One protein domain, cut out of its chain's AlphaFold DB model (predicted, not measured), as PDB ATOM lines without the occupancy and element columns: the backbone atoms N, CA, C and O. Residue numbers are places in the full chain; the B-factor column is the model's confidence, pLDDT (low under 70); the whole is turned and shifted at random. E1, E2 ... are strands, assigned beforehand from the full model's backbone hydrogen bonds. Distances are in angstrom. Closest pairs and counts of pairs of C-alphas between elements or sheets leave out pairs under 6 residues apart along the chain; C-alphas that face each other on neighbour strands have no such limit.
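AT A GLANCE: This is residues 2 to 50 of the 252 residues of an uncharacterized protein of Cannabis sativa (UniProt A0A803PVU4). With little regular structure, this is a flat, loose piece of looping chain in which two short parallel strands, E1 then E2, lie side by side near the middle. Between them residues 17 to 35 make a wide loop whose residues 20 to 28 stick out, while residues 2 to 12 and 40 to 50 lie toward opposite ends of the long axis. The printed part has 49 residues, 8 in named elements, no named helix, and the class all strand. Its radius of gyration of the C-alphas is 13.2 A, and it spans 40 by 25 by 13 A.

IN THESE COORDINATES: E1 is residues 13 to 16, 9.8 A long, beginning at C-alpha 13 (179.118, 204.956, 166.512). E2 is residues 36 to 39, 10.3 A long, ending at C-alpha 39 (183.733, 197.346, 171.649).

HOW THE PARTS SIT: E1 and E2 are parallel neighbours at 23 degrees. C-alphas 13 and 36 face each other at 4.6 A. N 14 and O 36, 2.8 A apart, are within hydrogen-bond range.

THE WHOLE: The C-alphas farthest apart, of Pro 5 and Glu 50, are 39.8 A apart. The printed part has no cut. The link from E1 to E2 is long. Residue 50 has pLDDT under 70.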
ATOM      1  N   LEU A   2     167.495 202.551 166.332       84.19
ATOM      2  CA  LEU A   2     168.541 203.042 165.409       84.19
ATOM      3  C   LEU A   2     168.228 202.880 163.903       84.19
ATOM      4  O   LEU A   2     168.998 203.318 163.058       84.19
ATOM      5  N   THR A   3     167.091 202.273 163.557       84.88
ATOM      6  CA  THR A   3     166.623 202.057 162.177       84.88
ATOM      7  C   THR A   3     165.632 203.122 161.687       84.88
ATOM      8  O   THR A   3     165.144 203.037 160.561       84.88
ATOM      9  N   LEU A   4     165.309 204.119 162.518       89.06
ATOM     10  CA  LEU A   4     164.344 205.167 162.178       89.06
ATOM     11  C   LEU A   4     164.881 206.104 161.080       89.06
ATOM     12  O   LEU A   4     166.072 206.419 161.098       89.06
ATOM     13  N   PRO A   5     164.021 206.632 160.182       88.38
ATOM     14  CA  PRO A   5     164.441 207.504 159.079       88.38
ATOM     15  C   PRO A   5     165.291 208.703 159.516       88.38
ATOM     16  O   PRO A   5     166.299 209.007 158.887       88.38
ATOM     17  N   SER A   6     164.953 209.332 160.647       88.94
ATOM     18  CA  SER A   6     165.692 210.483 161.191       88.94
ATOM     19  C   SER A   6     167.150 210.172 161.559       88.94
ATOM     20  O   SER A   6     167.952 211.087 161.682       88.94
ATOM     21  N   TRP A   7     167.496 208.893 161.727       87.00
ATOM     22  CA  TRP A   7     168.814 208.419 162.159       87.00
ATOM     23  C   TRP A   7     169.627 207.825 160.992       87.00
ATOM     24  O   TRP A   7     170.805 207.504 161.150       87.00
ATOM     25  N   GLN A   8     169.026 207.692 159.802       84.38
ATOM     26  CA  GLN A   8     169.667 207.086 158.629       84.38
ATOM     27  C   GLN A   8     170.745 207.973 157.996       84.38
ATOM     28  O   GLN A   8     171.666 207.463 157.370       84.38
ATOM     29  N   SER A   9     170.661 209.292 158.166       87.00
ATOM     30  CA  SER A   9     171.668 210.236 157.661       87.00
ATOM     31  C   SER A   9     172.778 210.542 158.672       87.00
ATOM     32  O   SER A   9     173.753 211.211 158.331       87.00
ATOM     33  N   MET A  10     172.658 210.068 159.917       88.31
ATOM     34  CA  MET A  10     173.624 210.358 160.974       88.31
ATOM     35  C   MET A  10     174.735 209.307 161.011       88.31
ATOM     36  O   MET A  10     174.478 208.108 161.099       88.31
ATOM     37  N   LYS A  11     175.992 209.761 161.024       89.94
ATOM     38  CA  LYS A  11     177.165 208.896 161.203       89.94
ATOM     39  C   LYS A  11     177.371 208.598 162.688       89.94
ATOM     40  O   LYS A  11     178.138 209.277 163.368       89.94
ATOM     41  N   LEU A  12     176.655 207.600 163.191       90.44
ATOM     42  CA  LEU A  12     176.703 207.201 164.596       90.44
ATOM     43  C   LEU A  12     177.703 206.068 164.827       90.44
ATOM     44  O   LEU A  12     177.919 205.217 163.964       90.44
ATOM     45  N   THR A  13     178.307 206.070 166.015       90.38
ATOM     46  CA  THR A  13     179.118 204.956 166.512       90.38
ATOM     47  C   THR A  13     178.469 204.422 167.781       90.38
ATOM     48  O   THR A  13     178.262 205.177 168.728       90.38
ATOM     49  N   VAL A  14     178.121 203.139 167.784       88.25
ATOM     50  CA  VAL A  14     177.582 202.431 168.945       88.25
ATOM     51  C   VAL A  14     178.748 201.761 169.657       88.25
ATOM     52  O   VAL A  14     179.421 200.915 169.070       88.25
ATOM     53  N   ASN A  15     178.993 202.149 170.905       87.62
ATOM     54  CA  ASN A  15     180.048 201.566 171.725       87.62
ATOM     55  C   ASN A  15     179.439 200.564 172.712       87.62
ATOM     56  O   ASN A  15     178.508 200.905 173.443       87.62
ATOM     57  N   PHE A  16     179.970 199.346 172.743       85.62
ATOM     58  CA  PHE A  16     179.654 198.349 173.759       85.62
ATOM     59  C   PHE A  16     180.759 198.357 174.811       85.62
ATOM     60  O   PHE A  16     181.909 198.082 174.484       85.62
ATOM     61  N   PHE A  17     180.394 198.662 176.056       80.94
ATOM     62  CA  PHE A  17     181.328 198.693 177.188       80.94
ATOM     63  C   PHE A  17     181.248 197.451 178.077       80.94
ATOM     64  O   PHE A  17     182.049 197.278 178.982       80.94
ATOM     65  N   SER A  18     180.277 196.565 177.838       77.56
ATOM     66  CA  SER A  18     180.117 195.345 178.622       77.56
ATOM     67  C   SER A  18     179.776 194.167 177.728       77.56
ATOM     68  O   SER A  18     178.796 194.192 176.981       77.56
ATOM     69  N   THR A  19     180.557 193.101 177.858       75.31
ATOM     70  CA  THR A  19     180.283 191.807 177.224       75.31
ATOM     71  C   THR A  19     179.287 190.970 178.022       75.31
ATOM     72  O   THR A  19     178.740 190.008 177.496       75.31
ATOM     73  N   LYS A  20     178.952 191.357 179.263       78.19
ATOM     74  CA  LYS A  20     178.042 190.608 180.150       78.19
ATOM     75  C   LYS A  20     176.659 190.349 179.533       78.19
ATOM     76  O   LYS A  20     175.978 189.389 179.898       78.19
ATOM     77  N   TYR A  21     176.247 191.191 178.585       70.00
ATOM     78  CA  TYR A  21     174.932 191.140 177.950       70.00
ATOM     79  C   TYR A  21     174.969 190.822 176.449       70.00
ATOM     80  O   TYR A  21     173.924 190.890 175.806       70.00
ATOM     81  N   THR A  22     176.108 190.412 175.880       76.81
ATOM     82  CA  THR A  22     176.193 190.037 174.449       76.81
ATOM     83  C   THR A  22     175.261 188.886 174.089       76.81
ATOM     84  O   THR A  22     174.689 188.870 173.010       76.81
ATOM     85  N   LYS A  23     174.959 187.973 175.016       80.31
ATOM     86  CA  LYS A  23     173.935 186.934 174.795       80.31
ATOM     87  C   LYS A  23     172.553 187.487 174.413       80.31
ATOM     88  O   LYS A  23     171.768 186.783 173.789       80.31
ATOM     89  N   HIS A  24     172.247 188.731 174.784       76.62
ATOM     90  CA  HIS A  24     170.988 189.393 174.447       76.62
ATOM     91  C   HIS A  24     171.034 190.131 173.104       76.62
ATOM     92  O   HIS A  24     169.987 190.567 172.630       76.62
ATOM     93  N   SER A  25     172.206 190.259 172.465       75.56
ATOM     94  CA  SER A  25     172.283 190.746 171.084       75.56
ATOM     95  C   SER A  25     171.897 189.669 170.069       75.56
ATOM     96  O   SER A  25     171.565 190.002 168.933       75.56
ATOM     97  N   ALA A  26     171.882 188.391 170.467       72.94
ATOM     98  CA  ALA A  26     171.401 187.300 169.629       72.94
ATOM     99  C   ALA A  26     169.931 187.536 169.232       72.94
ATOM    100  O   ALA A  26     169.043 187.611 170.080       72.94
ATOM    101  N   GLY A  27     169.682 187.683 167.928       79.62
ATOM    102  CA  GLY A  27     168.352 187.962 167.373       79.62
ATOM    103  C   GLY A  27     168.024 189.447 167.189       79.62
ATOM    104  O   GLY A  27     166.959 189.764 166.658       79.62
ATOM    105  N   CYS A  28     168.921 190.365 167.563       81.69
ATOM    106  CA  CYS A  28     168.791 191.761 167.159       81.69
ATOM    107  C   CYS A  28     169.156 191.912 165.672       81.69
ATOM    108  O   CYS A  28     170.117 191.292 165.215       81.69
ATOM    109  N   PRO A  29     168.428 192.743 164.905       83.19
ATOM    110  CA  PRO A  29     168.817 193.042 163.535       83.19
ATOM    111  C   PRO A  29     170.172 193.756 163.516       83.19
ATOM    112  O   PRO A  29     170.460 194.581 164.389       83.19
ATOM    113  N   SER A  30     170.974 193.464 162.492       84.56
ATOM    114  CA  SER A  30     172.242 194.150 162.261       84.56
ATOM    115  C   SER A  30     172.034 195.657 162.148       84.56
ATOM    116  O   SER A  30     171.004 196.138 161.660       84.56
ATOM    117  N   LEU A  31     173.026 196.414 162.608       86.06
ATOM    118  CA  LEU A  31     172.982 197.863 162.495       86.06
ATOM    119  C   LEU A  31     173.071 198.295 161.024       86.06
ATOM    120  O   LEU A  31     173.682 197.598 160.212       86.06
ATOM    121  N   PRO A  32     172.464 199.438 160.664       88.00
ATOM    122  CA  PRO A  32     172.598 199.992 159.325       88.00
ATOM    123  C   PRO A  32     174.071 200.170 158.935       88.00
ATOM    124  O   PRO A  32     174.862 200.637 159.751       88.00
ATOM    125  N   GLY A  33     174.435 199.862 157.685       87.12
ATOM    126  CA  GLY A  33     175.840 199.844 157.243       87.12
ATOM    127  C   GLY A  33     176.581 201.187 157.338       87.12
ATOM    128  O   GLY A  33     177.806 201.216 157.344       87.12
ATOM    129  N   HIS A  34     175.865 202.311 157.444       87.06
ATOM    130  CA  HIS A  34     176.467 203.629 157.673       87.06
ATOM    131  C   HIS A  34     176.841 203.890 159.142       87.06
ATOM    132  O   HIS A  34     177.538 204.868 159.434       87.06
ATOM    133  N   MET A  35     176.377 203.048 160.067       91.62
ATOM    134  CA  MET A  35     176.708 203.107 161.487       91.62
ATOM    135  C   MET A  35     177.870 202.174 161.800       91.62
ATOM    136  O   MET A  35     178.038 201.122 161.191       91.62
ATOM    137  N   ARG A  36     178.684 202.560 162.780       89.88
ATOM    138  CA  ARG A  36     179.836 201.766 163.214       89.88
ATOM    139  C   ARG A  36     179.590 201.200 164.597       89.88
ATOM    140  O   ARG A  36     178.999 201.869 165.440       89.88
ATOM    141  N   VAL A  37     180.099 200.003 164.837       87.69
ATOM    142  CA  VAL A  37     180.154 199.413 166.172       87.69
ATOM    143  C   VAL A  37     181.593 199.394 166.633       87.69
ATOM    144  O   VAL A  37     182.495 199.108 165.846       87.69
ATOM    145  N   LYS A  38     181.804 199.709 167.904       87.69
ATOM    146  CA  LYS A  38     183.066 199.465 168.589       87.69
ATOM    147  C   LYS A  38     182.782 198.753 169.899       87.69
ATOM    148  O   LYS A  38     181.769 199.018 170.542       87.69
ATOM    149  N   VAL A  39     183.685 197.871 170.287       84.44
ATOM    150  CA  VAL A  39     183.733 197.346 171.649       84.44
ATOM    151  C   VAL A  39     184.927 198.009 172.309       84.44
ATOM    152  O   VAL A  39     186.013 197.996 171.736       84.44
ATOM    153  N   CYS A  40     184.699 198.645 173.449       82.94
ATOM    154  CA  CYS A  40     185.744 199.297 174.229       82.94
ATOM    155  C   CYS A  40     185.662 198.747 175.656       82.94
ATOM    156  O   CYS A  40     184.548 198.637 176.173       82.94
ATOM    157  N   PRO A  41     186.783 198.383 176.294       81.62
ATOM    158  CA  PRO A  41     186.779 198.028 177.708       81.62
ATOM    159  C   PRO A  41     186.323 199.225 178.553       81.62
ATOM    160  O   PRO A  41     186.397 200.379 178.122       81.62
ATOM    161  N   MET A  42     185.812 198.954 179.756       82.19
ATOM    162  CA  MET A  42     185.363 200.023 180.652       82.19
ATOM    163  C   MET A  42     186.516 200.923 181.103       82.19
ATOM    164  O   MET A  42     186.296 202.120 181.260       82.19
ATOM    165  N   ASP A  43     187.727 200.383 181.237       81.12
ATOM    166  CA  ASP A  43     188.896 201.109 181.756       81.12
ATOM    167  C   ASP A  43     189.411 202.184 180.787       81.12
ATOM    168  O   ASP A  43     190.027 203.165 181.191       81.12
ATOM    169  N   GLU A  44     189.095 202.055 179.495       81.81
ATOM    170  CA  GLU A  44     189.415 203.056 178.469       81.81
ATOM    171  C   GLU A  44     188.420 204.227 178.435       81.81
ATOM    172  O   GLU A  44     188.566 205.165 177.642       81.81
ATOM    173  N   LEU A  45     187.371 204.194 179.261       82.88
ATOM    174  CA  LEU A  45     186.457 205.320 179.359       82.88
ATOM    175  C   LEU A  45     187.152 206.502 180.052       82.88
ATOM    176  O   LEU A  45     187.769 206.323 181.101       82.88
ATOM    177  N   PRO A  46     186.956 207.743 179.570       79.06
ATOM    178  CA  PRO A  46     187.572 208.935 180.160       79.06
ATOM    179  C   PRO A  46     187.281 209.157 181.652       79.06
ATOM    180  O   PRO A  46     187.955 209.958 182.285       79.06
ATOM    181  N   CYS A  47     186.259 208.500 182.208       72.44
ATOM    182  CA  CYS A  47     185.902 208.585 183.622       72.44
ATOM    183  C   CYS A  47     186.687 207.629 184.533       72.44
ATOM    184  O   CYS A  47     186.631 207.814 185.745       72.44
ATOM    185  N   TYR A  48     187.367 206.625 183.970       72.44
ATOM    186  CA  TYR A  48     188.176 205.644 184.705       72.44
ATOM    187  C   TYR A  48     189.674 205.791 184.458       72.44
ATOM    188  O   TYR A  48     190.455 205.156 185.159       72.44
ATOM    189  N   VAL A  49     190.083 206.647 183.515       76.00
ATOM    190  CA  VAL A  49     191.471 207.101 183.450       76.00
ATOM    191  C   VAL A  49     191.742 207.812 184.768       76.00
ATOM    192  O   VAL A  49     191.274 208.936 184.972       76.00
ATOM    193  N   GLU A  50     192.421 207.123 185.687       68.88
ATOM    194  CA  GLU A  50     192.960 207.732 186.892       68.88
ATOM    195  C   GLU A  50     193.697 208.982 186.434       68.88
ATOM    196  O   GLU A  50     194.629 208.912 185.633       68.88
TER     197      GLU A  50